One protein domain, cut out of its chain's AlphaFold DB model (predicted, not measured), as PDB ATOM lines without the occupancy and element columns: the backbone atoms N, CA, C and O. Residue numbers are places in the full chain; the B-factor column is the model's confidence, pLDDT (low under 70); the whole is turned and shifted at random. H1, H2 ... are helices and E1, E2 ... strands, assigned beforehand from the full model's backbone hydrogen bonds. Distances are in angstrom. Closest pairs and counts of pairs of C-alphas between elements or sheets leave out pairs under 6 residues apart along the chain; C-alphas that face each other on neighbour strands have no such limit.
ATOM      1  N   GLU A   3     -42.456 -33.236  -1.882       63.06
ATOM      2  CA  GLU A   3     -43.276 -33.542  -0.695       63.06
ATOM      3  C   GLU A   3     -44.079 -32.348  -0.164       63.06
ATOM      4  O   GLU A   3     -45.170 -32.533   0.370       63.06
ATOM      5  N   GLY A   4     -43.582 -31.119  -0.347       67.81
ATOM      6  CA  GLY A   4     -44.301 -29.909   0.066       67.81
ATOM      7  C   GLY A   4     -45.604 -29.704  -0.707       67.81
ATOM      8  O   GLY A   4     -46.607 -29.309  -0.123       67.81
ATOM      9  N   ILE A   5     -45.619 -30.048  -2.000       68.88
ATOM     10  CA  ILE A   5     -46.813 -29.942  -2.854       68.88
ATOM     11  C   ILE A   5     -47.847 -30.996  -2.441       68.88
ATOM     12  O   ILE A   5     -49.041 -30.709  -2.394       68.88
ATOM     13  N   GLY A   6     -47.380 -32.196  -2.087       67.12
ATOM     14  CA  GLY A   6     -48.248 -33.267  -1.605       67.12
ATOM     15  C   GLY A   6     -48.927 -32.949  -0.278       67.12
ATOM     16  O   GLY A   6     -50.132 -33.148  -0.139       67.12
ATOM     17  N   LYS A   7     -48.181 -32.371   0.674       73.62
ATOM     18  CA  LYS A   7     -48.757 -31.878   1.934       73.62
ATOM     19  C   LYS A   7     -49.786 -30.775   1.695       73.62
ATOM     20  O   LYS A   7     -50.885 -30.872   2.227       73.62
ATOM     21  N   LEU A   8     -49.490 -29.814   0.815       70.88
ATOM     22  CA  LEU A   8     -50.441 -28.753   0.475       70.88
ATOM     23  C   LEU A   8     -51.754 -29.305  -0.103       70.88
ATOM     24  O   LEU A   8     -52.820 -28.808   0.240       70.88
ATOM     25  N   LYS A   9     -51.698 -30.336  -0.959       67.94
ATOM     26  CA  LYS A   9     -52.909 -30.985  -1.489       67.94
ATOM     27  C   LYS A   9     -53.734 -31.630  -0.378       67.94
ATOM     28  O   LYS A   9     -54.955 -31.501  -0.381       67.94
ATOM     29  N   ALA A  10     -53.071 -32.329   0.541       71.31
ATOM     30  CA  ALA A  10     -53.733 -32.987   1.661       71.31
ATOM     31  C   ALA A  10     -54.387 -31.976   2.619       71.31
ATOM     32  O   ALA A  10     -55.477 -32.237   3.120       71.31
ATOM     33  N   GLU A  11     -53.748 -30.823   2.833       76.62
ATOM     34  CA  GLU A  11     -54.270 -29.752   3.689       76.62
ATOM     35  C   GLU A  11     -55.403 -28.955   3.031       76.62
ATOM     36  O   GLU A  11     -56.381 -28.628   3.696       76.62
ATOM     37  N   LEU A  12     -55.299 -28.646   1.735       73.69
ATOM     38  CA  LEU A  12     -56.260 -27.775   1.047       73.69
ATOM     39  C   LEU A  12     -57.427 -28.524   0.395       73.69
ATOM     40  O   LEU A  12     -58.421 -27.880   0.078       73.69
ATOM     41  N   GLN A  13     -57.297 -29.835   0.147       71.44
ATOM     42  CA  GLN A  13     -58.265 -30.670  -0.591       71.44
ATOM     43  C   GLN A  13     -58.961 -29.931  -1.754       71.44
ATOM     44  O   GLN A  13     -60.189 -29.863  -1.808       71.44
ATOM     45  N   PRO A  14     -58.198 -29.328  -2.682       72.00
ATOM     46  CA  PRO A  14     -58.794 -28.564  -3.765       72.00
ATOM     47  C   PRO A  14     -59.565 -29.489  -4.712       72.00
ATOM     48  O   PRO A  14     -59.080 -30.562  -5.072       72.00
ATOM     49  N   GLU A  15     -60.732 -29.036  -5.171       74.50
ATOM     50  CA  GLU A  15     -61.571 -29.753  -6.144       74.50
ATOM     51  C   GLU A  15     -60.829 -29.998  -7.470       74.50
ATOM     52  O   GLU A  15     -61.002 -31.027  -8.121       74.50
ATOM     53  N   VAL A  16     -59.940 -29.070  -7.849       69.88
ATOM     54  CA  VAL A  16     -59.070 -29.174  -9.025       69.88
ATOM     55  C   VAL A  16     -57.667 -28.690  -8.663       69.88
ATOM     56  O   VAL A  16     -57.491 -27.559  -8.212       69.88
ATOM     57  N   MET A  17     -56.649 -29.524  -8.896       78.62
ATOM     58  CA  MET A  17     -55.244 -29.174  -8.672       78.62
ATOM     59  C   MET A  17     -54.456 -29.250  -9.979       78.62
ATOM     60  O   MET A  17     -54.348 -30.318 -10.575       78.62
ATOM     61  N   ARG A  18     -53.867 -28.122 -10.391       81.38
ATOM     62  CA  ARG A  18     -52.983 -28.026 -11.559       81.38
ATOM     63  C   ARG A  18     -51.590 -27.609 -11.123       81.38
ATOM     64  O   ARG A  18     -51.432 -26.579 -10.470       81.38
ATOM     65  N   VAL A  19     -50.581 -28.371 -11.529       80.44
ATOM     66  CA  VAL A  19     -49.176 -28.049 -11.256       80.44
ATOM     67  C   VAL A  19     -48.514 -27.590 -12.545       80.44
ATOM     68  O   VAL A  19     -48.467 -28.323 -13.529       80.44
ATOM     69  N   VAL A  20     -48.003 -26.361 -12.546       81.12
ATOM     70  CA  VAL A  20     -47.259 -25.801 -13.676       81.12
ATOM     71  C   VAL A  20     -45.804 -25.657 -13.273       81.12
ATOM     72  O   VAL A  20     -45.474 -24.949 -12.323       81.12
ATOM     73  N   PHE A  21     -44.935 -26.328 -14.009       77.94
ATOM     74  CA  PHE A  21     -43.502 -26.211 -13.867       77.94
ATOM     75  C   PHE A  21     -42.946 -25.270 -14.923       77.94
ATOM     76  O   PHE A  21     -43.338 -25.340 -16.080       77.94
ATOM     77  N   LYS A  22     -41.998 -24.419 -14.539       79.69
ATOM     78  CA  LYS A  22     -41.144 -23.731 -15.509       79.69
ATOM     79  C   LYS A  22     -40.003 -24.657 -15.906       79.69
ATOM     80  O   LYS A  22     -39.453 -25.319 -15.026       79.69
ATOM     81  N   ASP A  23     -39.600 -24.655 -17.169       68.06
ATOM     82  CA  ASP A  23     -38.475 -25.463 -17.653       68.06
ATOM     83  C   ASP A  23     -37.153 -25.091 -16.955       68.06
ATOM     84  O   ASP A  23     -36.384 -25.974 -16.590       68.06
ATOM     85  N   ASN A  24     -36.960 -23.822 -16.571       66.75
ATOM     86  CA  ASN A  24     -35.824 -23.397 -15.729       66.75
ATOM     87  C   ASN A  24     -35.948 -23.791 -14.242       66.75
ATOM     88  O   ASN A  24     -35.051 -23.515 -13.446       66.75
ATOM     89  N   GLY A  25     -37.078 -24.365 -13.827       65.75
ATOM     90  CA  GLY A  25     -37.331 -24.781 -12.447       65.75
ATOM     91  C   GLY A  25     -36.724 -26.139 -12.093       65.75
ATOM     92  O   GLY A  25     -36.669 -26.489 -10.913       65.75
ATOM     93  N   PHE A  26     -36.259 -26.902 -13.085       72.62
ATOM     94  CA  PHE A  26     -35.629 -28.197 -12.876       72.62
ATOM     95  C   PHE A  26     -34.154 -28.146 -13.233       72.62
ATOM     96  O   PHE A  26     -33.768 -27.658 -14.287       72.62
ATOM     97  N   ARG A  27     -33.330 -28.691 -12.337       73.06
ATOM     98  CA  ARG A  27     -31.886 -28.789 -12.555       73.06
ATOM     99  C   ARG A  27     -31.518 -29.885 -13.559       73.06
ATOM    100  O   ARG A  27     -30.513 -29.753 -14.237       73.06
ATOM    101  N   ASP A  28     -32.341 -30.931 -13.639       78.69
ATOM    102  CA  ASP A  28     -32.129 -32.120 -14.464       78.69
ATOM    103  C   ASP A  28     -33.478 -32.750 -14.862       78.69
ATOM    104  O   ASP A  28     -34.419 -32.792 -14.055       78.69
ATOM    105  N   ASP A  29     -33.557 -33.341 -16.058       79.25
ATOM    106  CA  ASP A  29     -34.741 -34.069 -16.557       79.25
ATOM    107  C   ASP A  29     -35.145 -35.257 -15.670       79.25
ATOM    108  O   ASP A  29     -36.321 -35.632 -15.579       79.25
ATOM    109  N   VAL A  30     -34.180 -35.823 -14.943       83.56
ATOM    110  CA  VAL A  30     -34.419 -36.884 -13.956       83.56
ATOM    111  C   VAL A  30     -35.268 -36.364 -12.792       83.56
ATOM    112  O   VAL A  30     -36.167 -37.059 -12.315       83.56
ATOM    113  N   VAL A  31     -35.039 -35.123 -12.346       81.75
ATOM    114  CA  VAL A  31     -35.825 -34.497 -11.270       81.75
ATOM    115  C   VAL A  31     -37.235 -34.174 -11.765       81.75
ATOM    116  O   VAL A  31     -38.202 -34.445 -11.051       81.75
ATOM    117  N   LYS A  32     -37.366 -33.682 -13.005       80.94
ATOM    118  CA  LYS A  32     -38.657 -33.424 -13.668       80.94
ATOM    119  C   LYS A  32     -39.502 -34.695 -13.751       80.94
ATOM    120  O   LYS A  32     -40.643 -34.718 -13.288       80.94
ATOM    121  N   THR A  33     -38.914 -35.784 -14.244       85.12
ATOM    122  CA  THR A  33     -39.589 -37.083 -14.371       85.12
ATOM    123  C   THR A  33     -40.046 -37.616 -13.012       85.12
ATOM    124  O   THR A  33     -41.209 -37.991 -12.854       85.12
ATOM    125  N   ASN A  34     -39.171 -37.588 -12.002       83.69
ATOM    126  CA  ASN A  34     -39.502 -38.049 -10.652       83.69
ATOM    127  C   ASN A  34     -40.593 -37.207  -9.972       83.69
ATOM    128  O   ASN A  34     -41.421 -37.753  -9.237       83.69
ATOM    129  N   ALA A  35     -40.615 -35.893 -10.215       81.88
ATOM    130  CA  ALA A  35     -41.649 -35.002  -9.700       81.88
ATOM    131  C   ALA A  35     -43.012 -35.303 -10.332       81.88
ATOM    132  O   ALA A  35     -43.981 -35.514  -9.607       81.88
ATOM    133  N   ILE A  36     -43.078 -35.413 -11.662       83.25
ATOM    134  CA  ILE A  36     -44.313 -35.751 -12.386       83.25
ATOM    135  C   ILE A  36     -44.855 -37.110 -11.925       83.25
ATOM    136  O   ILE A  36     -46.043 -37.244 -11.644       83.25
ATOM    137  N   GLN A  37     -43.984 -38.114 -11.792       84.81
ATOM    138  CA  GLN A  37     -44.359 -39.446 -11.309       84.81
ATOM    139  C   GLN A  37     -44.941 -39.412  -9.888       84.81
ATOM    140  O   GLN A  37     -45.949 -40.065  -9.620       84.81
ATOM    141  N   ASN A  38     -44.337 -38.644  -8.974       85.38
ATOM    142  CA  ASN A  38     -44.857 -38.482  -7.615       85.38
ATOM    143  C   ASN A  38     -46.217 -37.779  -7.593       85.38
ATOM    144  O   ASN A  38     -47.114 -38.221  -6.883       85.38
ATOM    145  N   LEU A  39     -46.381 -36.717  -8.382       82.06
ATOM    146  CA  LEU A  39     -47.641 -35.977  -8.474       82.06
ATOM    147  C   LEU A  39     -48.773 -36.875  -8.990       82.06
ATOM    148  O   LEU A  39     -49.828 -36.941  -8.360       82.06
ATOM    149  N   LYS A  40     -48.523 -37.664 -10.041       83.00
ATOM    150  CA  LYS A  40     -49.490 -38.650 -10.548       83.00
ATOM    151  C   LYS A  40     -49.875 -39.695  -9.503       83.00
ATOM    152  O   LYS A  40     -51.052 -39.983  -9.335       83.00
ATOM    153  N   LYS A  41     -48.909 -40.216  -8.735       82.31
ATOM    154  CA  LYS A  41     -49.188 -41.153  -7.624       82.31
ATOM    155  C   LYS A  41     -50.083 -40.553  -6.539       82.31
ATOM    156  O   LYS A  41     -50.765 -41.292  -5.841       82.31
ATOM    157  N   GLN A  42     -50.086 -39.232  -6.405       77.00
ATOM    158  CA  GLN A  42     -50.957 -38.505  -5.485       77.00
ATOM    159  C   GLN A  42     -52.267 -38.035  -6.144       77.00
ATOM    160  O   GLN A  42     -52.992 -37.221  -5.571       77.00
ATOM    161  N   GLY A  43     -52.583 -38.517  -7.353       77.38
ATOM    162  CA  GLY A  43     -53.787 -38.158  -8.110       77.38
ATOM    163  C   GLY A  43     -53.753 -36.737  -8.672       77.38
ATOM    164  O   GLY A  43     -54.779 -36.062  -8.713       77.38
ATOM    165  N   ILE A  44     -52.562 -36.209  -8.959       80.50
ATOM    166  CA  ILE A  44     -52.368 -34.939  -9.661       80.50
ATOM    167  C   ILE A  44     -51.930 -35.284 -11.084       80.50
ATOM    168  O   ILE A  44     -50.740 -35.437 -11.368       80.50
ATOM    169  N   ASP A  45     -52.908 -35.434 -11.966       80.88
ATOM    170  CA  ASP A  45     -52.672 -35.749 -13.377       80.88
ATOM    171  C   ASP A  45     -52.458 -34.496 -14.236       80.88
ATOM    172  O   ASP A  45     -51.789 -34.561 -15.270       80.88
ATOM    173  N   ASP A  46     -52.951 -33.339 -13.785       82.94
ATOM    174  CA  ASP A  46     -52.866 -32.075 -14.523       82.94
ATOM    175  C   ASP A  46     -51.530 -31.365 -14.245       82.94
ATOM    176  O   ASP A  46     -51.419 -30.446 -13.426       82.94
ATOM    177  N   VAL A  47     -50.483 -31.842 -14.920       81.69
ATOM    178  CA  VAL A  47     -49.122 -31.311 -14.812       81.69
ATOM    179  C   VAL A  47     -48.677 -30.726 -16.152       81.69
ATOM    180  O   VAL A  47     -48.607 -31.442 -17.149       81.69
ATOM    181  N   LYS A  48     -48.346 -29.431 -16.185       82.81
ATOM    182  CA  LYS A  48     -47.821 -28.748 -17.379       82.81
ATOM    183  C   LYS A  48     -46.399 -28.255 -17.163       82.81
ATOM    184  O   LYS A  48     -46.055 -27.838 -16.062       82.81
ATOM    185  N   SER A  49     -45.599 -28.260 -18.222       75.88
ATOM    186  CA  SER A  49     -44.322 -27.544 -18.290       75.88
ATOM    187  C   SER A  49     -44.439 -26.340 -19.229       75.88
ATOM    188  O   SER A  49     -45.117 -26.450 -20.254       75.88
ATOM    189  N   LEU A  50     -43.821 -25.217 -18.858       74.62
ATOM    190  CA  LEU A  50     -43.737 -23.959 -19.609       74.62
ATOM    191  C   LEU A  50     -42.286 -23.555 -19.858       74.62
ATOM    192  O   LEU A  50     -41.499 -23.627 -18.882       74.62
TER     193      LEU A  50
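This is residues 3 to 50 of the 50 residues of an uncharacterized protein of methanotrophic bacterial endosymbiont of Bathymodiolus sp (UniProt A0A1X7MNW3). A short ribbon of two parallel strands, E1 and E2, lies over helix H2, and helix H1 lies off to one side, shifted along the longest axis. The printed part has 48 residues, in the order H1, E1, H2, E2, a mixed class. It is compact, with a radius of gyration of the C-alphas of 10.8 A, yet elongated, spanning 29 by 18 by 15 A.

Find C-alpha 3 at (-43.276, -33.542, -0.695); from there H1 runs 14.3 A to residue 12. E1 is residues 19 to 21, 6.5 A. H2, residues 29 to 41, runs 18.4 A. E2, residues 47 to 49, runs 7.0 A to C-alpha 49 at (-44.322, -27.544, -18.290).

E1, H2 and E2 form a strand-helix-strand unit, parallel neighbour strands with a helix between them in the chain; its crossover is right-handed. Look at N 21 and O 48, 2.8 A apart, within hydrogen-bond range. H2 comes closest to E2 at the C-alphas of Ile 36 and Val 47, 7.0 A; H2 and E1 are near each other, with 5 pairs of C-alphas within 10 A. H1 and H2 are close but not clearly touching, their closest C-alphas being those of Gly 6 and Leu 39, 7.4 A, at a shallow tilt of 29 degrees, the same way. H1 and E2 are apart. In H1 and H2 every O i to N i+4 pair is within hydrogen-bond range.

The two farthest C-alphas, Glu 15 and Asp 28, are 30.7 A apart. The printed part has no cut and no long link. Look for pLDDT under 70 at residues 3 to 6, 9, 16 and 23 to 25.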